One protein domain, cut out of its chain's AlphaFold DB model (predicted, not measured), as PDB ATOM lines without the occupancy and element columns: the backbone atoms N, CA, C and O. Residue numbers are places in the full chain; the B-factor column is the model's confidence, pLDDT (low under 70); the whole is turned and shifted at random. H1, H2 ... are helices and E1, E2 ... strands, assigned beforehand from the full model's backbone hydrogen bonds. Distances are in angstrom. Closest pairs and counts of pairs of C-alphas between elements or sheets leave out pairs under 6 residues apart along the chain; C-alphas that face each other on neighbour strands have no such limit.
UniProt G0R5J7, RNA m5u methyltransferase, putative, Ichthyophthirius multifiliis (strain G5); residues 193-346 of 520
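What this domain is: This is residues 193 to 346 of the 520 residues of the protein "RNA m5u methyltransferase, putative" of Ichthyophthirius multifiliis (strain G5) (UniProt G0R5J7). What does this model look like? One strongly twisted sheet of seven strands has both helices over one face, in two layers: the part with E1, E2 and E4 curls round H1, while H2 covers E6 and E7 at the other end. E2 bends by 96 degrees at residue 208, passing from E1 to E3. What is it built of? The 154 printed residues, of mixed class with helices and strands, hold along the chain E1 E2 E3 H1 E4 E5 H2 E6 E7, and the mixed sheet runs E3 E2 E1 E4 E5 E6 E7. It is compact, with a radius of gyration of the C-alphas of 15.0 A and spans of 43 by 39 by 29 A.

How they stand to each other: How do the first three strands pair? E1, residues 193 to 199, E2, residues 205 to 213, and E3, residues 218 to 223, form a meander, each strand the antiparallel neighbour of the one before. N 196 and O 208 are 2.7 A apart, and N 211 and O 220 2.8 A. How does the sheet go on? E4, residues 264 to 271, is antiparallel to E1, N 195 to O 267 being 2.8 A, and forms a hairpin with E5, residues 277 to 284, N 268 to O 281 being 2.8 A. E5 and E6, residues 316 to 324, are parallel, N 282 to O 321 being 2.9 A, while E6 and E7, residues 337 to 343, are antiparallel, N 339 to O 322 being 2.8 A. Where are the helices? H1, residues 232 to 248, is on the sheet, and its closest C-alphas to E2 are those of Gln 242 and Val 207, 5.5 A apart. H2, residues 292 to 306, is on the same face, over E6 at a height of 9.7 A over the sheet; E5, H2 and E6 make a strand-helix-strand unit, two parallel strands with a helix between, whose crossover is right-handed. H1 and H2 are close but not clearly touching, Ile 237 and Phe 306 having the closest C-alphas at 7.6 A, with a steep tilt of 39 degrees, opposite ways. Are the helix backbones bonded throughout? In H1 every O i to N i+4 pair is within hydrogen-bond range, and in H2 8 of 11 are.

Where its parts are: Where do the first and last strands lie? E1 begins at C-alpha 193 (-10.588, -6.204, -22.389), and E7 ends at C-alpha 343 (-16.038, -8.794, -41.462). Which elements are long? From first to last C-alpha, H1 and E6 each measure 24.3 A, E5 23.0 A, H2 21.8 A and E4 21.6 A.

The domain as a whole: How far does it reach? The two C-alphas farthest apart, those of Asn 215 and Lys 309, are 46.2 A apart. Is it continuous? The printed part has no cut; the links H1 to E4 and E6 to E7 are long. Where is confidence low? Residues 212 to 218 and 226 to 228 have pLDDT under 70, against a mean of 89.9 over the printed part.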
ATOM      1  N   SER A 193      -9.820  -6.875 -23.430       93.94
ATOM      2  CA  SER A 193     -10.588  -6.204 -22.389       93.94
ATOM      3  C   SER A 193     -12.026  -6.701 -22.354       93.94
ATOM      4  O   SER A 193     -12.655  -6.983 -23.371       93.94
ATOM      5  N   GLU A 194     -12.506  -6.870 -21.132       93.44
ATOM      6  CA  GLU A 194     -13.748  -7.540 -20.775       93.44
ATOM      7  C   GLU A 194     -14.571  -6.555 -19.943       93.44
ATOM      8  O   GLU A 194     -14.370  -6.432 -18.732       93.44
ATOM      9  N   PHE A 195     -15.449  -5.811 -20.609       94.00
ATOM     10  CA  PHE A 195     -16.283  -4.788 -19.997       94.00
ATOM     11  C   PHE A 195     -17.653  -5.363 -19.640       94.00
ATOM     12  O   PHE A 195     -18.292  -6.059 -20.425       94.00
ATOM     13  N   THR A 196     -18.114  -5.062 -18.434       93.25
ATOM     14  CA  THR A 196     -19.482  -5.312 -17.985       93.25
ATOM     15  C   THR A 196     -20.346  -4.107 -18.325       93.25
ATOM     16  O   THR A 196     -19.922  -2.964 -18.146       93.25
ATOM     17  N   ILE A 197     -21.558  -4.369 -18.800       95.62
ATOM     18  CA  ILE A 197     -22.558  -3.354 -19.102       95.62
ATOM     19  C   ILE A 197     -23.590  -3.373 -17.980       95.62
ATOM     20  O   ILE A 197     -24.118  -4.424 -17.627       95.62
ATOM     21  N   GLY A 198     -23.867  -2.217 -17.391       94.06
ATOM     22  CA  GLY A 198     -24.791  -2.127 -16.269       94.06
ATOM     23  C   GLY A 198     -24.929  -0.703 -15.773       94.06
ATOM     24  O   GLY A 198     -24.720   0.245 -16.525       94.06
ATOM     25  N   LYS A 199     -25.283  -0.548 -14.499       92.19
ATOM     26  CA  LYS A 199     -25.442   0.762 -13.871       92.19
ATOM     27  C   LYS A 199     -24.375   1.025 -12.817       92.19
ATOM     28  O   LYS A 199     -23.890   0.102 -12.156       92.19
ATOM     29  N   ASN A 200     -24.000   2.289 -12.661       88.50
ATOM     30  CA  ASN A 200     -23.135   2.732 -11.575       88.50
ATOM     31  C   ASN A 200     -23.941   2.978 -10.277       88.50
ATOM     32  O   ASN A 200     -25.152   2.780 -10.215       88.50
ATOM     33  N   HIS A 201     -23.270   3.449  -9.223       85.06
ATOM     34  CA  HIS A 201     -23.891   3.764  -7.927       85.06
ATOM     35  C   HIS A 201     -24.904   4.929  -7.964       85.06
ATOM     36  O   HIS A 201     -25.606   5.146  -6.979       85.06
ATOM     37  N   LYS A 202     -24.963   5.685  -9.066       89.00
ATOM     38  CA  LYS A 202     -25.922   6.774  -9.316       89.00
ATOM     39  C   LYS A 202     -27.059   6.351 -10.254       89.00
ATOM     40  O   LYS A 202     -27.796   7.209 -10.719       89.00
ATOM     41  N   ASP A 203     -27.187   5.053 -10.531       89.62
ATOM     42  CA  ASP A 203     -28.154   4.484 -11.479       89.62
ATOM     43  C   ASP A 203     -27.927   4.909 -12.948       89.62
ATOM     44  O   ASP A 203     -28.799   4.755 -13.799       89.62
ATOM     45  N   GLU A 204     -26.730   5.401 -13.281       93.62
ATOM     46  CA  GLU A 204     -26.375   5.791 -14.647       93.62
ATOM     47  C   GLU A 204     -25.781   4.598 -15.404       93.62
ATOM     48  O   GLU A 204     -24.956   3.856 -14.862       93.62
ATOM     49  N   ILE A 205     -26.155   4.439 -16.675       95.69
ATOM     50  CA  ILE A 205     -25.626   3.383 -17.546       95.69
ATOM     51  C   ILE A 205     -24.117   3.561 -17.734       95.69
ATOM     52  O   ILE A 205     -23.634   4.667 -18.001       95.69
ATOM     53  N   ARG A 206     -23.382   2.455 -17.597       95.00
ATOM     54  CA  ARG A 206     -21.941   2.362 -17.804       95.00
ATOM     55  C   ARG A 206     -21.545   1.095 -18.549       95.00
ATOM     56  O   ARG A 206     -22.117   0.027 -18.325       95.00
ATOM     57  N   VAL A 207     -20.516   1.229 -19.382       96.25
ATOM     58  CA  VAL A 207     -19.760   0.116 -19.969       96.25
ATOM     59  C   VAL A 207     -18.350   0.186 -19.401       96.25
ATOM     60  O   VAL A 207     -17.601   1.119 -19.681       96.25
ATOM     61  N   GLY A 208     -17.989  -0.771 -18.553       90.81
ATOM     62  CA  GLY A 208     -16.712  -0.696 -17.856       90.81
ATOM     63  C   GLY A 208     -16.465  -1.860 -16.910       90.81
ATOM     64  O   GLY A 208     -16.744  -3.005 -17.251       90.81
ATOM     65  N   PHE A 209     -15.903  -1.609 -15.731       84.75
ATOM     66  CA  PHE A 209     -15.452  -2.685 -14.846       84.75
ATOM     67  C   PHE A 209     -16.406  -2.907 -13.686       84.75
ATOM     68  O   PHE A 209     -16.838  -1.982 -13.004       84.75
ATOM     69  N   ASN A 210     -16.713  -4.174 -13.441       82.19
ATOM     70  CA  ASN A 210     -17.566  -4.560 -12.339       82.19
ATOM     71  C   ASN A 210     -16.863  -4.322 -10.992       82.19
ATOM     72  O   ASN A 210     -15.797  -4.883 -10.732       82.19
ATOM     73  N   ARG A 211     -17.494  -3.547 -10.106       77.00
ATOM     74  CA  ARG A 211     -17.154  -3.465  -8.684       77.00
ATOM     75  C   ARG A 211     -18.242  -4.148  -7.874       77.00
ATOM     76  O   ARG A 211     -19.321  -3.601  -7.654       77.00
ATOM     77  N   THR A 212     -17.942  -5.365  -7.427       69.75
ATOM     78  CA  THR A 212     -18.867  -6.171  -6.623       69.75
ATOM     79  C   THR A 212     -18.361  -6.366  -5.205       69.75
ATOM     80  O   THR A 212     -17.209  -6.728  -4.989       69.75
ATOM     81  N   ASN A 213     -19.262  -6.219  -4.241       67.69
ATOM     82  CA  ASN A 213     -19.137  -6.771  -2.905       67.69
ATOM     83  C   ASN A 213     -20.344  -7.679  -2.644       67.69
ATOM     84  O   ASN A 213     -21.440  -7.202  -2.334       67.69
ATOM     85  N   PHE A 214     -20.137  -8.992  -2.777       63.94
ATOM     86  CA  PHE A 214     -21.202  -9.989  -2.647       63.94
ATOM     87  C   PHE A 214     -21.812 -10.011  -1.239       63.94
ATOM     88  O   PHE A 214     -23.032 -10.080  -1.111       63.94
ATOM     89  N   ASN A 215     -20.998  -9.841  -0.191       67.50
ATOM     90  CA  ASN A 215     -21.467  -9.821   1.200       67.50
ATOM     91  C   ASN A 215     -22.439  -8.665   1.462       67.50
ATOM     92  O   ASN A 215     -23.408  -8.813   2.202       67.50
ATOM     93  N   LYS A 216     -22.197  -7.513   0.829       64.06
ATOM     94  CA  LYS A 216     -23.054  -6.327   0.944       64.06
ATOM     95  C   LYS A 216     -24.143  -6.259  -0.128       64.06
ATOM     96  O   LYS A 216     -24.914  -5.307  -0.119       64.06
ATOM     97  N   LYS A 217     -24.205  -7.234  -1.047       68.00
ATOM     98  CA  LYS A 217     -25.065  -7.210  -2.246       68.00
ATOM     99  C   LYS A 217     -24.931  -5.907  -3.043       68.00
ATOM    100  O   LYS A 217     -25.901  -5.398  -3.591       68.00
ATOM    101  N   ILE A 218     -23.719  -5.361  -3.094       69.00
ATOM    102  CA  ILE A 218     -23.419  -4.157  -3.867       69.00
ATOM    103  C   ILE A 218     -22.751  -4.607  -5.154       69.00
ATOM    104  O   ILE A 218     -21.727  -5.285  -5.117       69.00
ATOM    105  N   ALA A 219     -23.316  -4.210  -6.283       74.25
ATOM    106  CA  ALA A 219     -22.703  -4.379  -7.582       74.25
ATOM    107  C   ALA A 219     -22.973  -3.129  -8.406       74.25
ATOM    108  O   ALA A 219     -24.129  -2.797  -8.651       74.25
ATOM    109  N   PHE A 220     -21.914  -2.445  -8.814       83.69
ATOM    110  CA  PHE A 220     -22.017  -1.318  -9.726       83.69
ATOM    111  C   PHE A 220     -20.876  -1.352 -10.732       83.69
ATOM    112  O   PHE A 220     -19.835  -1.971 -10.500       83.69
ATOM    113  N   ILE A 221     -21.091  -0.690 -11.860       85.69
ATOM    114  CA  ILE A 221     -20.125  -0.627 -12.950       85.69
ATOM    115  C   ILE A 221     -19.370   0.698 -12.873       85.69
ATOM    116  O   ILE A 221     -19.972   1.767 -12.777       85.69
ATOM    117  N   ASP A 222     -18.045   0.605 -12.867       83.00
ATOM    118  CA  ASP A 222     -17.128   1.736 -12.962       83.00
ATOM    119  C   ASP A 222     -16.757   2.023 -14.415       83.00
ATOM    120  O   ASP A 222     -16.841   1.136 -15.259       83.00
ATOM    121  N   ASP A 223     -16.298   3.241 -14.692       80.69
ATOM    122  CA  ASP A 223     -15.928   3.680 -16.041       80.69
ATOM    123  C   ASP A 223     -14.751   2.870 -16.617       80.69
ATOM    124  O   ASP A 223     -13.813   2.505 -15.899       80.69
ATOM    125  N   ALA A 224     -14.761   2.642 -17.936       82.62
ATOM    126  CA  ALA A 224     -13.679   1.956 -18.645       82.62
ATOM    127  C   ALA A 224     -12.305   2.629 -18.441       82.62
ATOM    128  O   ALA A 224     -11.293   1.943 -18.301       82.62
ATOM    129  N   GLN A 225     -12.277   3.962 -18.330       77.00
ATOM    130  CA  GLN A 225     -11.062   4.765 -18.128       77.00
ATOM    131  C   GLN A 225     -10.332   4.481 -16.803       77.00
ATOM    132  O   GLN A 225      -9.148   4.788 -16.667       77.00
ATOM    133  N   LYS A 226     -11.000   3.873 -15.811       67.00
ATOM    134  CA  LYS A 226     -10.398   3.565 -14.498       67.00
ATOM    135  C   LYS A 226      -9.445   2.367 -14.526       67.00
ATOM    136  O   LYS A 226      -8.961   1.944 -13.475       67.00
ATOM    137  N   ASN A 227      -9.183   1.796 -15.700       67.94
ATOM    138  CA  ASN A 227      -8.263   0.686 -15.881       67.94
ATOM    139  C   ASN A 227      -7.106   1.072 -16.810       67.94
ATOM    140  O   ASN A 227      -7.270   1.134 -18.024       67.94
ATOM    141  N   CYS A 228      -5.915   1.228 -16.234       62.88
ATOM    142  CA  CYS A 228      -4.677   1.551 -16.948       62.88
ATOM    143  C   CYS A 228      -4.087   0.394 -17.783       62.88
ATOM    144  O   CYS A 228      -3.036   0.542 -18.406       62.88
ATOM    145  N   LEU A 229      -4.723  -0.783 -17.770       75.69
ATOM    146  CA  LEU A 229      -4.269  -1.957 -18.518       75.69
ATOM    147  C   LEU A 229      -4.922  -2.065 -19.901       75.69
ATOM    148  O   LEU A 229      -4.364  -2.725 -20.780       75.69
ATOM    149  N   SER A 230      -6.112  -1.475 -20.061       81.38
ATOM    150  CA  SER A 230      -6.860  -1.463 -21.326       81.38
ATOM    151  C   SER A 230      -6.312  -0.373 -22.233       81.38
ATOM    152  O   SER A 230      -5.867   0.658 -21.743       81.38
ATOM    153  N   THR A 231      -6.355  -0.580 -23.539       90.25
ATOM    154  CA  THR A 231      -5.865   0.412 -24.500       90.25
ATOM    155  C   THR A 231      -6.866   1.540 -24.722       90.25
ATOM    156  O   THR A 231      -8.052   1.416 -24.399       90.25
ATOM    157  N   LEU A 232      -6.396   2.643 -25.309       92.19
ATOM    158  CA  LEU A 232      -7.254   3.776 -25.660       92.19
ATOM    159  C   LEU A 232      -8.342   3.366 -26.660       92.19
ATOM    160  O   LEU A 232      -9.480   3.804 -26.533       92.19
ATOM    161  N   GLU A 233      -8.034   2.474 -27.604       95.56
ATOM    162  CA  GLU A 233      -8.996   1.967 -28.585       95.56
ATOM    163  C   GLU A 233     -10.095   1.136 -27.913       95.56
ATOM    164  O   GLU A 233     -11.278   1.329 -28.190       95.56
ATOM    165  N   GLN A 234      -9.726   0.254 -26.978       96.19
ATOM    166  CA  GLN A 234     -10.687  -0.532 -26.201       96.19
ATOM    167  C   GLN A 234     -11.604   0.361 -25.359       96.19
ATOM    168  O   GLN A 234     -12.811   0.121 -25.310       96.19
ATOM    169  N   ILE A 235     -11.043   1.388 -24.713       94.62
ATOM    170  CA  ILE A 235     -11.802   2.366 -23.922       94.62
ATOM    171  C   ILE A 235     -12.760   3.150 -24.827       94.62
ATOM    172  O   ILE A 235     -13.948   3.233 -24.524       94.62
ATOM    173  N   LYS A 236     -12.284   3.634 -25.978       96.31
ATOM    174  CA  LYS A 236     -13.100   4.364 -26.957       96.31
ATOM    175  C   LYS A 236     -14.273   3.523 -27.472       96.31
ATOM    176  O   LYS A 236     -15.388   4.024 -27.577       96.31
ATOM    177  N   ILE A 237     -14.058   2.236 -27.758       98.06
ATOM    178  CA  ILE A 237     -15.135   1.310 -28.163       98.06
ATOM    179  C   ILE A 237     -16.176   1.158 -27.044       98.06
ATOM    180  O   ILE A 237     -17.376   1.160 -27.322       98.06
ATOM    181  N   ALA A 238     -15.738   1.054 -25.785       97.81
ATOM    182  CA  ALA A 238     -16.643   0.996 -24.640       97.81
ATOM    183  C   ALA A 238     -17.480   2.278 -24.490       97.81
ATOM    184  O   ALA A 238     -18.681   2.188 -24.245       97.81
ATOM    185  N   GLU A 239     -16.878   3.451 -24.692       97.06
ATOM    186  CA  GLU A 239     -17.559   4.752 -24.642       97.06
ATOM    187  C   GLU A 239     -18.595   4.909 -25.758       97.06
ATOM    188  O   GLU A 239     -19.745   5.249 -25.480       97.06
ATOM    189  N   ILE A 240     -18.232   4.565 -26.997       97.75
ATOM    190  CA  ILE A 240     -19.153   4.585 -28.143       97.75
ATOM    191  C   ILE A 240     -20.364   3.681 -27.878       97.75
ATOM    192  O   ILE A 240     -21.510   4.083 -28.098       97.75
ATOM    193  N   LEU A 241     -20.132   2.463 -27.371       98.25
ATOM    194  CA  LEU A 241     -21.230   1.560 -27.033       98.25
ATOM    195  C   LEU A 241     -22.081   2.120 -25.885       98.25
ATOM    196  O   LEU A 241     -23.305   2.024 -25.928       98.25
ATOM    197  N   GLN A 242     -21.457   2.713 -24.865       98.00
ATOM    198  CA  GLN A 242     -22.164   3.322 -23.741       98.00
ATOM    199  C   GLN A 242     -23.120   4.424 -24.209       98.00
ATOM    200  O   GLN A 242     -24.282   4.430 -23.800       98.00
ATOM    201  N   GLU A 243     -22.659   5.329 -25.072       97.50
ATOM    202  CA  GLU A 243     -23.483   6.402 -25.638       97.50
ATOM    203  C   GLU A 243     -24.660   5.845 -26.443       97.50
ATOM    204  O   GLU A 243     -25.803   6.268 -26.239       97.50
ATOM    205  N   TYR A 244     -24.410   4.840 -27.287       97.38
ATOM    206  CA  TYR A 244     -25.460   4.168 -28.049       97.38
ATOM    207  C   TYR A 244     -26.522   3.532 -27.136       97.38
ATOM    208  O   TYR A 244     -27.723   3.683 -27.381       97.38
ATOM    209  N   ILE A 245     -26.112   2.866 -26.051       96.81
ATOM    210  CA  ILE A 245     -27.041   2.243 -25.095       96.81
ATOM    211  C   ILE A 245     -27.863   3.304 -24.355       96.81
ATOM    212  O   ILE A 245     -29.069   3.128 -24.191       96.81
ATOM    213  N   ILE A 246     -27.254   4.419 -23.939       96.31
ATOM    214  CA  ILE A 246     -27.968   5.523 -23.276       96.31
ATOM    215  C   ILE A 246     -29.073   6.080 -24.183       96.31
ATOM    216  O   ILE A 246     -30.192   6.317 -23.719       96.31
ATOM    217  N   GLN A 247     -28.783   6.247 -25.475       95.19
ATOM    218  CA  GLN A 247     -29.747   6.736 -26.465       95.19
ATOM    219  C   GLN A 247     -30.867   5.722 -26.762       95.19
ATOM    220  O   GLN A 247     -31.981   6.126 -27.087       95.19
ATOM    221  N   ASN A 248     -30.606   4.418 -26.601       90.88
ATOM    222  CA  ASN A 248     -31.523   3.328 -26.963       90.88
ATOM    223  C   ASN A 248     -32.102   2.547 -25.767       90.88
ATOM    224  O   ASN A 248     -32.694   1.478 -25.944       90.88
ATOM    225  N   GLN A 249     -31.981   3.075 -24.547       85.62
ATOM    226  CA  GLN A 249     -32.395   2.389 -23.313       85.62
ATOM    227  C   GLN A 249     -33.893   2.038 -23.254       85.62
ATOM    228  O   GLN A 249     -34.280   1.127 -22.524       85.62
ATOM    229  N   SER A 250     -34.738   2.736 -24.024       80.75
ATOM    230  CA  SER A 250     -36.171   2.434 -24.139       80.75
ATOM    231  C   SER A 250     -36.443   1.115 -24.859       80.75
ATOM    232  O   SER A 250     -37.458   0.480 -24.596       80.75
ATOM    233  N   ASN A 251     -35.546   0.717 -25.766       83.62
ATOM    234  CA  ASN A 251     -35.683  -0.482 -26.592       83.62
ATOM    235  C   ASN A 251     -34.927  -1.659 -25.968       83.62
ATOM    236  O   ASN A 251     -35.392  -2.794 -26.013       83.62
ATOM    237  N   PHE A 252     -33.762  -1.380 -25.372       87.81
ATOM    238  CA  PHE A 252     -32.854  -2.394 -24.852       87.81
ATOM    239  C   PHE A 252     -32.301  -1.978 -23.485       87.81
ATOM    240  O   PHE A 252     -31.364  -1.183 -23.390       87.81
ATOM    241  N   GLN A 253     -32.866  -2.534 -22.412       92.44
ATOM    242  CA  GLN A 253     -32.390  -2.272 -21.053       92.44
ATOM    243  C   GLN A 253     -31.059  -2.983 -20.780       92.44
ATOM    244  O   GLN A 253     -30.786  -4.058 -21.316       92.44
ATOM    245  N   VAL A 254     -30.224  -2.404 -19.918       94.81
ATOM    246  CA  VAL A 254     -29.023  -3.092 -19.423       94.81
ATOM    247  C   VAL A 254     -29.405  -4.276 -18.540       94.81
ATOM    248  O   VAL A 254     -30.440  -4.251 -17.873       94.81
ATOM    249  N   TYR A 255     -28.579  -5.314 -18.544       92.62
ATOM    250  CA  TYR A 255     -28.812  -6.504 -17.741       92.62
ATOM    251  C   TYR A 255     -28.636  -6.211 -16.247       92.62
ATOM    252  O   TYR A 255     -27.597  -5.723 -15.798       92.62
ATOM    253  N   ASP A 256     -29.653  -6.553 -15.466       88.19
ATOM    254  CA  ASP A 256     -29.619  -6.553 -14.015       88.19
ATOM    255  C   ASP A 256     -29.295  -7.966 -13.525       88.19
ATOM    256  O   ASP A 256     -30.042  -8.925 -13.723       88.19
ATOM    257  N   ARG A 257     -28.158  -8.085 -12.849       84.50
ATOM    258  CA  ARG A 257     -27.619  -9.360 -12.372       84.50
ATOM    259  C   ARG A 257     -28.309  -9.955 -11.148       84.50
ATOM    260  O   ARG A 257     -28.083 -11.121 -10.851       84.50
ATOM    261  N   PHE A 258     -29.110  -9.181 -10.419       83.25
ATOM    262  CA  PHE A 258     -29.872  -9.695  -9.278       83.25
ATOM    263  C   PHE A 258     -31.227 -10.241  -9.726       83.25
ATOM    264  O   PHE A 258     -31.701 -11.242  -9.197       83.25
ATOM    265  N   THR A 259     -31.854  -9.580 -10.699       87.62
ATOM    266  CA  THR A 259     -33.143  -9.998 -11.270       87.62
ATOM    267  C   THR A 259     -32.988 -10.926 -12.475       87.62
ATOM    268  O   THR A 259     -33.954 -11.580 -12.865       87.62
ATOM    269  N   HIS A 260     -31.784 -10.992 -13.052       88.81
ATOM    270  CA  HIS A 260     -31.450 -11.702 -14.285       88.81
ATOM    271  C   HIS A 260     -32.276 -11.255 -15.501       88.81
ATOM    272  O   HIS A 260     -32.532 -12.054 -16.408       88.81
ATOM    273  N   LYS A 261     -32.705  -9.990 -15.529       89.12
ATOM    274  CA  LYS A 261     -33.494  -9.385 -16.614       89.12
ATOM    275  C   LYS A 261     -32.687  -8.347 -17.376       89.12
ATOM    276  O   LYS A 261     -31.734  -7.801 -16.832       89.12
ATOM    277  N   GLY A 262     -33.097  -8.047 -18.600       91.31
ATOM    278  CA  GLY A 262     -32.449  -7.060 -19.456       91.31
ATOM    279  C   GLY A 262     -31.564  -7.693 -20.524       91.31
ATOM    280  O   GLY A 262     -31.354  -8.905 -20.569       91.31
ATOM    281  N   PHE A 263     -31.061  -6.835 -21.405       94.06
ATOM    282  CA  PHE A 263     -30.510  -7.209 -22.700       94.06
ATOM    283  C   PHE A 263     -28.981  -7.128 -22.740       94.06
ATOM    284  O   PHE A 263     -28.324  -8.131 -23.005       94.06
ATOM    285  N   TRP A 264     -28.395  -5.959 -22.464       95.69
ATOM    286  CA  TRP A 264     -26.948  -5.742 -22.605       95.69
ATOM    287  C   TRP A 264     -26.165  -6.309 -21.425       95.69
ATOM    288  O   TRP A 264     -26.389  -5.870 -20.299       95.69
ATOM    289  N   ARG A 265     -25.220  -7.228 -21.667       94.94
ATOM    290  CA  ARG A 265     -24.454  -7.880 -20.590       94.94
ATOM    291  C   ARG A 265     -22.986  -7.484 -20.577       94.94
ATOM    292  O   ARG A 265     -22.495  -6.960 -19.579       94.94
ATOM    293  N   TYR A 266     -22.283  -7.748 -21.673       96.44
ATOM    294  CA  TYR A 266     -20.837  -7.561 -21.742       96.44
ATOM    295  C   TYR A 266     -20.414  -7.019 -23.099       96.44
ATOM    296  O   TYR A 266     -21.059  -7.262 -24.116       96.44
ATOM    297  N   LEU A 267     -19.281  -6.334 -23.101       97.75
ATOM    298  CA  LEU A 267     -18.524  -5.984 -24.288       97.75
ATOM    299  C   LEU A 267     -17.130  -6.585 -24.131       97.75
ATOM    300  O   LEU A 267     -16.395  -6.244 -23.205       97.75
ATOM    301  N   VAL A 268     -16.758  -7.476 -25.041       97.62
ATOM    302  CA  VAL A 268     -15.411  -8.034 -25.120       97.62
ATOM    303  C   VAL A 268     -14.726  -7.436 -26.337       97.62
ATOM    304  O   VAL A 268     -15.193  -7.604 -27.461       97.62
ATOM    305  N   VAL A 269     -13.609  -6.753 -26.112       97.94
ATOM    306  CA  VAL A 269     -12.785  -6.182 -27.181       97.94
ATOM    307  C   VAL A 269     -11.442  -6.887 -27.171       97.94
ATOM    308  O   VAL A 269     -10.758  -6.916 -26.145       97.94
ATOM    309  N   ARG A 270     -11.066  -7.458 -28.313       97.94
ATOM    310  CA  ARG A 270      -9.728  -7.993 -28.559       97.94
ATOM    311  C   ARG A 270      -9.016  -7.164 -29.612       97.94
ATOM    312  O   ARG A 270      -9.659  -6.658 -30.523       97.94
ATOM    313  N   GLN A 271      -7.701  -7.050 -29.498       96.56
ATOM    314  CA  GLN A 271      -6.872  -6.370 -30.481       96.56
ATOM    315  C   GLN A 271      -5.504  -7.029 -30.618       96.56
ATOM    316  O   GLN A 271      -4.957  -7.512 -29.631       96.56
ATOM    317  N   SER A 272      -4.924  -6.983 -31.811       97.19
ATOM    318  CA  SER A 272      -3.517  -7.319 -32.027       97.19
ATOM    319  C   SER A 272      -2.693  -6.052 -32.206       97.19
ATOM    320  O   SER A 272      -2.990  -5.211 -33.052       97.19
ATOM    321  N   PHE A 273      -1.599  -5.957 -31.453       94.69
ATOM    322  CA  PHE A 273      -0.618  -4.878 -31.596       94.69
ATOM    323  C   PHE A 273       0.295  -5.050 -32.821       94.69
ATOM    324  O   PHE A 273       0.986  -4.108 -33.192       94.69
ATOM    325  N   GLN A 274       0.345  -6.250 -33.412       95.44
ATOM    326  CA  GLN A 274       1.185  -6.547 -34.578       95.44
ATOM    327  C   GLN A 274       0.416  -6.447 -35.894       95.44
ATOM    328  O   GLN A 274       0.969  -5.962 -36.876       95.44
ATOM    329  N   THR A 275      -0.836  -6.909 -35.929       97.50
ATOM    330  CA  THR A 275      -1.662  -6.890 -37.149       97.50
ATOM    331  C   THR A 275      -2.584  -5.673 -37.222       97.50
ATOM    332  O   THR A 275      -3.215  -5.451 -38.253       97.50
ATOM    333  N   PHE A 276      -2.674  -4.886 -36.140       97.69
ATOM    334  CA  PHE A 276      -3.588  -3.748 -35.990       97.69
ATOM    335  C   PHE A 276      -5.067  -4.117 -36.195       97.69
ATOM    336  O   PHE A 276      -5.898  -3.279 -36.544       97.69
ATOM    337  N   GLN A 277      -5.422  -5.381 -35.974       98.06
ATOM    338  CA  GLN A 277      -6.794  -5.861 -36.081       98.06
ATOM    339  C   GLN A 277      -7.513  -5.770 -34.733       98.06
ATOM    340  O   GLN A 277      -6.924  -6.068 -33.694       98.06
ATOM    341  N   ILE A 278      -8.797  -5.407 -34.759       98.44
ATOM    342  CA  ILE A 278      -9.692  -5.400 -33.598       98.44
ATOM    343  C   ILE A 278     -10.894  -6.306 -33.864       98.44
ATOM    344  O   ILE A 278     -11.530  -6.239 -34.921       98.44
ATOM    345  N   LEU A 279     -11.232  -7.108 -32.856       98.44
ATOM    346  CA  LEU A 279     -12.458  -7.886 -32.774       98.44
ATOM    347  C   LEU A 279     -13.325  -7.363 -31.633       98.44
ATOM    348  O   LEU A 279     -12.886  -7.280 -30.485       98.44
ATOM    349  N   ILE A 280     -14.581  -7.073 -31.949       98.56
ATOM    350  CA  ILE A 280     -15.607  -6.682 -30.991       98.56
ATOM    351  C   ILE A 280     -16.599  -7.838 -30.854       98.56
ATOM    352  O   ILE A 280     -17.095  -8.373 -31.844       98.56
ATOM    353  N   ASN A 281     -16.901  -8.228 -29.621       98.31
ATOM    354  CA  ASN A 281     -17.952  -9.185 -29.308       98.31
ATOM    355  C   ASN A 281     -18.883  -8.599 -28.245       98.31
ATOM    356  O   ASN A 281     -18.477  -8.338 -27.111       98.31
ATOM    357  N   ILE A 282     -20.132  -8.378 -28.633       98.12
ATOM    358  CA  ILE A 282     -21.180  -7.823 -27.788       98.12
ATOM    359  C   ILE A 282     -22.025  -8.979 -27.271       98.12
ATOM    360  O   ILE A 282     -22.677  -9.687 -28.037       98.12
ATOM    361  N   VAL A 283     -22.052  -9.154 -25.954       97.19
ATOM    362  CA  VAL A 283     -22.840 -10.200 -25.308       97.19
ATOM    363  C   VAL A 283     -24.184  -9.635 -24.874       97.19
ATOM    364  O   VAL A 283     -24.255  -8.684 -24.086       97.19
ATOM    365  N   VAL A 284     -25.247 -10.273 -25.350       95.25
ATOM    366  CA  VAL A 284     -26.636  -9.899 -25.088       95.25
ATOM    367  C   VAL A 284     -27.425 -11.082 -24.538       95.25
ATOM    368  O   VAL A 284     -27.013 -12.235 -24.661       95.25
ATOM    369  N   LYS A 285     -28.583 -10.803 -23.948       92.94
ATOM    370  CA  LYS A 285     -29.600 -11.801 -23.619       92.94
ATOM    371  C   LYS A 285     -30.862 -11.501 -24.413       92.94
ATOM    372  O   LYS A 285     -31.547 -10.516 -24.142       92.94
ATOM    373  N   TYR A 286     -31.185 -12.356 -25.381       88.06
ATOM    374  CA  TYR A 286     -32.467 -12.268 -26.069       88.06
ATOM    375  C   TYR A 286     -33.581 -12.788 -25.159       88.06
ATOM    376  O   TYR A 286     -33.721 -13.984 -24.922       88.06
ATOM    377  N   GLU A 287     -34.400 -11.878 -24.647       80.12
ATOM    378  CA  GLU A 287     -35.704 -12.233 -24.092       80.12
ATOM    379  C   GLU A 287     -36.688 -12.624 -25.212       80.12
ATOM    380  O   GLU A 287     -36.538 -12.232 -26.372       80.12
ATOM    381  N   LYS A 288     -37.722 -13.406 -24.873       75.06
ATOM    382  CA  LYS A 288     -38.702 -13.936 -25.847       75.06
ATOM    383  C   LYS A 288     -39.459 -12.852 -26.620       75.06
ATOM    384  O   LYS A 288     -40.032 -13.137 -27.664       75.06
ATOM    385  N   GLU A 289     -39.482 -11.639 -26.086       75.56
ATOM    386  CA  GLU A 289     -40.208 -10.493 -26.628       75.56
ATOM    387  C   GLU A 289     -39.445  -9.794 -27.771       75.56
ATOM    388  O   GLU A 289     -40.032  -8.994 -28.498       75.56
ATOM    389  N   PHE A 290     -38.162 -10.118 -27.993       79.69
ATOM    390  CA  PHE A 290     -37.387  -9.549 -29.098       79.69
ATOM    391  C   PHE A 290     -37.704 -10.239 -30.429       79.69
ATOM    392  O   PHE A 290     -37.240 -11.354 -30.695       79.69
ATOM    393  N   SER A 291     -38.449  -9.538 -31.289       84.62
ATOM    394  CA  SER A 291     -38.696  -9.957 -32.673       84.62
ATOM    395  C   SER A 291     -37.404 -10.025 -33.488       84.62
ATOM    396  O   SER A 291     -36.443  -9.302 -33.214       84.62
ATOM    397  N   ASP A 292     -37.386 -10.861 -34.527       86.81
ATOM    398  CA  ASP A 292     -36.236 -10.950 -35.432       86.81
ATOM    399  C   ASP A 292     -35.975  -9.618 -36.155       86.81
ATOM    400  O   ASP A 292     -34.823  -9.209 -36.260       86.81
ATOM    401  N   ASP A 293     -37.020  -8.854 -36.492       89.50
ATOM    402  CA  ASP A 293     -36.885  -7.497 -37.045       89.50
ATOM    403  C   ASP A 293     -36.135  -6.546 -36.097       89.50
ATOM    404  O   ASP A 293     -35.320  -5.733 -36.534       89.50
ATOM    405  N   SER A 294     -36.378  -6.651 -34.785       87.56
ATOM    406  CA  SER A 294     -35.683  -5.831 -33.783       87.56
ATOM    407  C   SER A 294     -34.204  -6.203 -33.686       87.56
ATOM    408  O   SER A 294     -33.357  -5.328 -33.499       87.56
ATOM    409  N   LYS A 295     -33.882  -7.494 -33.844       89.88
ATOM    410  CA  LYS A 295     -32.497  -7.983 -33.874       89.88
ATOM    411  C   LYS A 295     -31.783  -7.506 -35.134       89.88
ATOM    412  O   LYS A 295     -30.673  -6.999 -35.028       89.88
ATOM    413  N   GLU A 296     -32.415  -7.612 -36.300       92.81
ATOM    414  CA  GLU A 296     -31.852  -7.131 -37.568       92.81
ATOM    415  C   GLU A 296     -31.643  -5.617 -37.560       92.81
ATOM    416  O   GLU A 296     -30.588  -5.129 -37.964       92.81
ATOM    417  N   LYS A 297     -32.603  -4.854 -37.025       92.88
ATOM    418  CA  LYS A 297     -32.452  -3.405 -36.852       92.88
ATOM    419  C   LYS A 297     -31.235  -3.065 -35.989       92.88
ATOM    420  O   LYS A 297     -30.428  -2.234 -36.393       92.88
ATOM    421  N   LEU A 298     -31.073  -3.742 -34.851       93.62
ATOM    422  CA  LEU A 298     -29.919  -3.557 -33.974       93.62
ATOM    423  C   LEU A 298     -28.596  -3.824 -34.710       93.62
ATOM    424  O   LEU A 298     -27.671  -3.020 -34.621       93.62
ATOM    425  N   LYS A 299     -28.501  -4.924 -35.466       95.06
ATOM    426  CA  LYS A 299     -27.299  -5.251 -36.253       95.06
ATOM    427  C   LYS A 299     -26.971  -4.144 -37.255       95.06
ATOM    428  O   LYS A 299     -25.834  -3.680 -37.302       95.06
ATOM    429  N   ASN A 300     -27.976  -3.681 -37.996       95.62
ATOM    430  CA  ASN A 300     -27.826  -2.627 -39.000       95.62
ATOM    431  C   ASN A 300     -27.398  -1.275 -38.403       95.62
ATOM    432  O   ASN A 300     -26.768  -0.483 -39.099       95.62
ATOM    433  N   GLU A 301     -27.708  -1.011 -37.132       96.00
ATOM    434  CA  GLU A 301     -27.249   0.185 -36.415       96.00
ATOM    435  C   GLU A 301     -25.829   0.023 -35.845       96.00
ATOM    436  O   GLU A 301     -25.030   0.958 -35.911       96.00
ATOM    437  N   LEU A 302     -25.480  -1.160 -35.328       96.94
ATOM    438  CA  LEU A 302     -24.174  -1.415 -34.706       96.94
ATOM    439  C   LEU A 302     -23.017  -1.487 -35.709       96.94
ATOM    440  O   LEU A 302     -21.905  -1.086 -35.372       96.94
ATOM    441  N   ILE A 303     -23.249  -1.981 -36.927       97.19
ATOM    442  CA  ILE A 303     -22.204  -2.059 -37.963       97.19
ATOM    443  C   ILE A 303     -21.602  -0.667 -38.242       97.19
ATOM    444  O   ILE A 303     -20.427  -0.459 -37.934       97.19
ATOM    445  N   PRO A 304     -22.368   0.335 -38.726       96.81
ATOM    446  CA  PRO A 304     -21.824   1.660 -39.018       96.81
ATOM    447  C   PRO A 304     -21.383   2.440 -37.768       96.81
ATOM    448  O   PRO A 304     -20.701   3.453 -37.908       96.81
ATOM    449  N   LEU A 305     -21.747   2.004 -36.557       97.00
ATOM    450  CA  LEU A 305     -21.296   2.621 -35.307       97.00
ATOM    451  C   LEU A 305     -19.789   2.411 -35.064       97.00
ATOM    452  O   LEU A 305     -19.118   3.312 -34.558       97.00
ATOM    453  N   PHE A 306     -19.266   1.238 -35.436       96.81
ATOM    454  CA  PHE A 306     -17.867   0.856 -35.199       96.81
ATOM    455  C   PHE A 306     -17.010   0.801 -36.466       96.81
ATOM    456  O   PHE A 306     -15.787   0.778 -36.373       96.81
ATOM    457  N   THR A 307     -17.609   0.753 -37.656       94.06
ATOM    458  CA  THR A 307     -16.860   0.571 -38.910       94.06
ATOM    459  C   THR A 307     -16.664   1.878 -39.678       94.06
ATOM    460  O   THR A 307     -16.501   1.857 -40.900       94.06
ATOM    461  N   GLN A 308     -16.712   3.030 -38.999       92.50
ATOM    462  CA  GLN A 308     -16.477   4.313 -39.659       92.50
ATOM    463  C   GLN A 308     -15.007   4.435 -40.049       92.50
ATOM    464  O   GLN A 308     -14.095   4.058 -39.307       92.50
ATOM    465  N   LYS A 309     -14.775   4.981 -41.243       87.88
ATOM    466  CA  LYS A 309     -13.429   5.138 -41.783       87.88
ATOM    467  C   LYS A 309     -12.576   5.994 -40.839       87.88
ATOM    468  O   LYS A 309     -13.012   7.053 -40.398       87.88
ATOM    469  N   ASN A 310     -11.364   5.522 -40.558       89.00
ATOM    470  CA  ASN A 310     -10.346   6.189 -39.740       89.00
ATOM    471  C   ASN A 310     -10.741   6.437 -38.269       89.00
ATOM    472  O   ASN A 310     -10.067   7.179 -37.561       89.00
ATOM    473  N   GLN A 311     -11.801   5.791 -37.769       93.25
ATOM    474  CA  GLN A 311     -12.264   5.967 -36.387       93.25
ATOM    475  C   GLN A 311     -11.259   5.445 -35.347       93.25
ATOM    476  O   GLN A 311     -11.218   5.964 -34.229       93.25
ATOM    477  N   PHE A 312     -10.453   4.442 -35.710       95.00
ATOM    478  CA  PHE A 312      -9.520   3.752 -34.814       95.00
ATOM    479  C   PHE A 312      -8.094   3.651 -35.376       95.00
ATOM    480  O   PHE A 312      -7.342   2.804 -34.911       95.00
ATOM    481  N   GLU A 313      -7.708   4.486 -36.353       93.06
ATOM    482  CA  GLU A 313      -6.357   4.447 -36.944       93.06
ATOM    483  C   GLU A 313      -5.255   4.454 -35.861       93.06
ATOM    484  O   GLU A 313      -5.333   5.251 -34.924       93.06
ATOM    485  N   PRO A 314      -4.232   3.578 -35.963       95.44
ATOM    486  CA  PRO A 314      -3.915   2.689 -37.093       95.44
ATOM    487  C   PRO A 314      -4.683   1.352 -37.106       95.44
ATOM    488  O   PRO A 314      -4.464   0.528 -37.993       95.44
ATOM    489  N   TYR A 315      -5.561   1.111 -36.134       97.19
ATOM    490  CA  TYR A 315      -6.325  -0.124 -36.017       97.19
ATOM    491  C   TYR A 315      -7.553  -0.171 -36.926       97.19
ATOM    492  O   TYR A 315      -8.199   0.835 -37.217       97.19
ATOM    493  N   ASN A 316      -7.917  -1.395 -37.308       96.44
ATOM    494  CA  ASN A 316      -9.100  -1.695 -38.100       96.44
ATOM    495  C   ASN A 316     -10.006  -2.672 -37.352       96.44
ATOM    496  O   ASN A 316      -9.561  -3.741 -36.925       96.44
ATOM    497  N   ILE A 317     -11.296  -2.347 -37.246       97.75
ATOM    498  CA  ILE A 317     -12.304  -3.329 -36.841       97.75
ATOM    499  C   ILE A 317     -12.429  -4.342 -37.980       97.75
ATOM    500  O   ILE A 317     -12.919  -4.005 -39.056       97.75
ATOM    501  N   VAL A 318     -11.974  -5.572 -37.754       97.81
ATOM    502  CA  VAL A 318     -12.082  -6.667 -38.736       97.81
ATOM    503  C   VAL A 318     -13.215  -7.626 -38.412       97.81
ATOM    504  O   VAL A 318     -13.576  -8.441 -39.254       97.81
ATOM    505  N   SER A 319     -13.752  -7.550 -37.194       98.25
ATOM    506  CA  SER A 319     -14.759  -8.474 -36.697       98.25
ATOM    507  C   SER A 319     -15.698  -7.777 -35.719       98.25
ATOM    508  O   SER A 319     -15.248  -7.179 -34.738       98.25
ATOM    509  N   LEU A 320     -17.004  -7.879 -35.969       98.50
ATOM    510  CA  LEU A 320     -18.050  -7.496 -35.023       98.50
ATOM    511  C   LEU A 320     -19.007  -8.669 -34.842       98.50
ATOM    512  O   LEU A 320     -19.560  -9.190 -35.812       98.50
ATOM    513  N   ASN A 321     -19.210  -9.066 -33.593       98.00
ATOM    514  CA  ASN A 321     -19.998 -10.232 -33.230       98.00
ATOM    515  C   ASN A 321     -21.060  -9.875 -32.192       98.00
ATOM    516  O   ASN A 321     -20.835  -9.021 -31.330       98.00
ATOM    517  N   ILE A 322     -22.189 -10.577 -32.253       97.06
ATOM    518  CA  ILE A 322     -23.207 -10.592 -31.205       97.06
ATOM    519  C   ILE A 322     -23.312 -12.014 -30.657       97.06
ATOM    520  O   ILE A 322     -23.535 -12.966 -31.404       97.06
ATOM    521  N   GLN A 323     -23.175 -12.162 -29.345       95.69
ATOM    522  CA  GLN A 323     -23.277 -13.438 -28.646       95.69
ATOM    523  C   GLN A 323     -24.529 -13.456 -27.774       95.69
ATOM    524  O   GLN A 323     -24.634 -12.680 -26.822       95.69
ATOM    525  N   ASN A 324     -25.461 -14.366 -28.063       93.94
ATOM    526  CA  ASN A 324     -26.604 -14.591 -27.179       93.94
ATOM    527  C   ASN A 324     -26.196 -15.486 -26.005       93.94
ATOM    528  O   ASN A 324     -25.716 -16.607 -26.205       93.94
ATOM    529  N   TYR A 325     -26.442 -15.007 -24.788       91.81
ATOM    530  CA  TYR A 325     -26.163 -15.725 -23.556       91.81
ATOM    531  C   TYR A 325     -27.291 -15.566 -22.535       91.81
ATOM    532  O   TYR A 325     -27.514 -14.492 -21.970       91.81
ATOM    533  N   GLU A 326     -27.986 -16.670 -22.270       88.44
ATOM    534  CA  GLU A 326     -29.201 -16.695 -21.448       88.44
ATOM    535  C   GLU A 326     -28.958 -17.133 -19.998       88.44
ATOM    536  O   GLU A 326     -29.767 -16.813 -19.124       88.44
ATOM    537  N   ASP A 327     -27.840 -17.816 -19.730       86.69
ATOM    538  CA  ASP A 327     -27.511 -18.355 -18.408       86.69
ATOM    539  C   ASP A 327     -27.343 -17.213 -17.380       86.69
ATOM    540  O   ASP A 327     -26.727 -16.182 -17.693       86.69
ATOM    541  N   PRO A 328     -27.898 -17.346 -16.160       83.31
ATOM    542  CA  PRO A 328     -27.824 -16.314 -15.124       83.31
ATOM    543  C   PRO A 328     -26.404 -15.995 -14.633       83.31
ATOM    544  O   PRO A 328     -26.236 -14.982 -13.955       83.31
ATOM    545  N   SER A 329     -25.396 -16.808 -14.961       82.19
ATOM    546  CA  SER A 329     -24.006 -16.631 -14.533       82.19
ATOM    547  C   SER A 329     -23.449 -15.222 -14.788       82.19
ATOM    548  O   SER A 329     -23.584 -14.651 -15.870       82.19
ATOM    549  N   ASP A 330     -22.758 -14.692 -13.779       75.62
ATOM    550  CA  ASP A 330     -22.095 -13.382 -13.807       75.62
ATOM    551  C   ASP A 330     -20.735 -13.392 -14.525       75.62
ATOM    552  O   ASP A 330     -20.100 -12.343 -14.676       75.62
ATOM    553  N   SER A 331     -20.262 -14.569 -14.938       78.31
ATOM    554  CA  SER A 331     -19.032 -14.699 -15.717       78.31
ATOM    555  C   SER A 331     -19.286 -14.444 -17.199       78.31
ATOM    556  O   SER A 331     -20.362 -14.737 -17.721       78.31
ATOM    557  N   ILE A 332     -18.270 -13.917 -17.885       80.19
ATOM    558  CA  ILE A 332     -18.319 -13.767 -19.338       80.19
ATOM    559  C   ILE A 332     -18.457 -15.155 -19.966       80.19
ATOM    560  O   ILE A 332     -17.700 -16.067 -19.609       80.19
ATOM    561  N   PRO A 333     -19.429 -15.335 -20.869       83.56
ATOM    562  CA  PRO A 333     -19.721 -16.638 -21.426       83.56
ATOM    563  C   PRO A 333     -18.620 -17.131 -22.352       83.56
ATOM    564  O   PRO A 333     -18.192 -16.428 -23.263       83.56
ATOM    565  N   HIS A 334     -18.239 -18.391 -22.162       80.62
ATOM    566  CA  HIS A 334     -17.376 -19.127 -23.091       80.62
ATOM    567  C   HIS A 334     -18.203 -19.996 -24.058       80.62
ATOM    568  O   HIS A 334     -17.661 -20.657 -24.937       80.62
ATOM    569  N   ASN A 335     -19.528 -19.982 -23.902       79.50
ATOM    570  CA  ASN A 335     -20.526 -20.723 -24.664       79.50
ATOM    571  C   ASN A 335     -21.610 -19.768 -25.201       79.50
ATOM    572  O   ASN A 335     -21.547 -18.558 -25.008       79.50
ATOM    573  N   GLY A 336     -22.629 -20.307 -25.862       82.25
ATOM    574  CA  GLY A 336     -23.694 -19.507 -26.465       82.25
ATOM    575  C   GLY A 336     -23.453 -19.252 -27.948       82.25
ATOM    576  O   GLY A 336     -22.346 -19.410 -28.464       82.25
ATOM    577  N   LYS A 337     -24.533 -18.916 -28.653       89.94
ATOM    578  CA  LYS A 337     -24.500 -18.739 -30.104       89.94
ATOM    579  C   LYS A 337     -23.885 -17.381 -30.424       89.94
ATOM    580  O   LYS A 337     -24.447 -16.356 -30.040       89.94
ATOM    581  N   ILE A 338     -22.761 -17.402 -31.130       94.69
ATOM    582  CA  ILE A 338     -22.122 -16.211 -31.684       94.69
ATOM    583  C   ILE A 338     -22.583 -16.051 -33.128       94.69
ATOM    584  O   ILE A 338     -22.531 -16.994 -33.917       94.69
ATOM    585  N   GLU A 339     -23.028 -14.851 -33.463       95.81
ATOM    586  CA  GLU A 339     -23.304 -14.424 -34.823       95.81
ATOM    587  C   GLU A 339     -22.301 -13.337 -35.209       95.81
ATOM    588  O   GLU A 339     -22.211 -12.303 -34.545       95.81
ATOM    589  N   ASN A 340     -21.543 -13.572 -36.279       97.75
ATOM    590  CA  ASN A 340     -20.710 -12.538 -36.876       97.75
ATOM    591  C   ASN A 340     -21.579 -11.652 -37.772       97.75
ATOM    592  O   ASN A 340     -22.273 -12.158 -38.653       97.75
ATOM    593  N   ILE A 341     -21.547 -10.343 -37.530       97.94
ATOM    594  CA  ILE A 341     -22.386  -9.365 -38.236       97.94
ATOM    595  C   ILE A 341     -21.569  -8.427 -39.126       97.94
ATOM    596  O   ILE A 341     -22.134  -7.685 -39.924       97.94
ATOM    597  N   TYR A 342     -20.239  -8.454 -39.011       98.06
ATOM    598  CA  TYR A 342     -19.340  -7.718 -39.891       98.06
ATOM    599  C   TYR A 342     -17.960  -8.375 -39.963       98.06
ATOM    600  O   TYR A 342     -17.390  -8.768 -38.938       98.06
ATOM    601  N   GLY A 343     -17.406  -8.382 -41.176       97.12
ATOM    602  CA  GLY A 343     -16.038  -8.794 -41.462       97.12
ATOM    603  C   GLY A 343     -15.811 -10.294 -41.285       97.12
ATOM    604  O   GLY A 343     -16.598 -11.111 -41.755       97.12
ATOM    605  N   ASN A 344     -14.697 -10.648 -40.649       95.62
ATOM    606  CA  ASN A 344     -14.334 -12.028 -40.348       95.62
ATOM    607  C   ASN A 344     -14.860 -12.424 -38.958       95.62
ATOM    608  O   ASN A 344     -14.916 -11.575 -38.069       95.62
ATOM    609  N   PRO A 345     -15.178 -13.703 -38.696       95.25
ATOM    610  CA  PRO A 345     -15.564 -14.159 -37.354       95.25
ATOM    611  C   PRO A 345     -14.418 -14.090 -36.327       95.25
ATOM    612  O   PRO A 345     -14.675 -14.068 -35.125       95.25
ATOM    613  N   ASN A 346     -13.171 -14.010 -36.803       95.69
ATOM    614  CA  ASN A 346     -11.940 -14.058 -36.014       95.69
ATOM    615  C   ASN A 346     -11.047 -12.844 -36.337       95.69
ATOM    616  O   ASN A 346     -11.248 -12.183 -37.359       95.69
TER     617      ASN A 346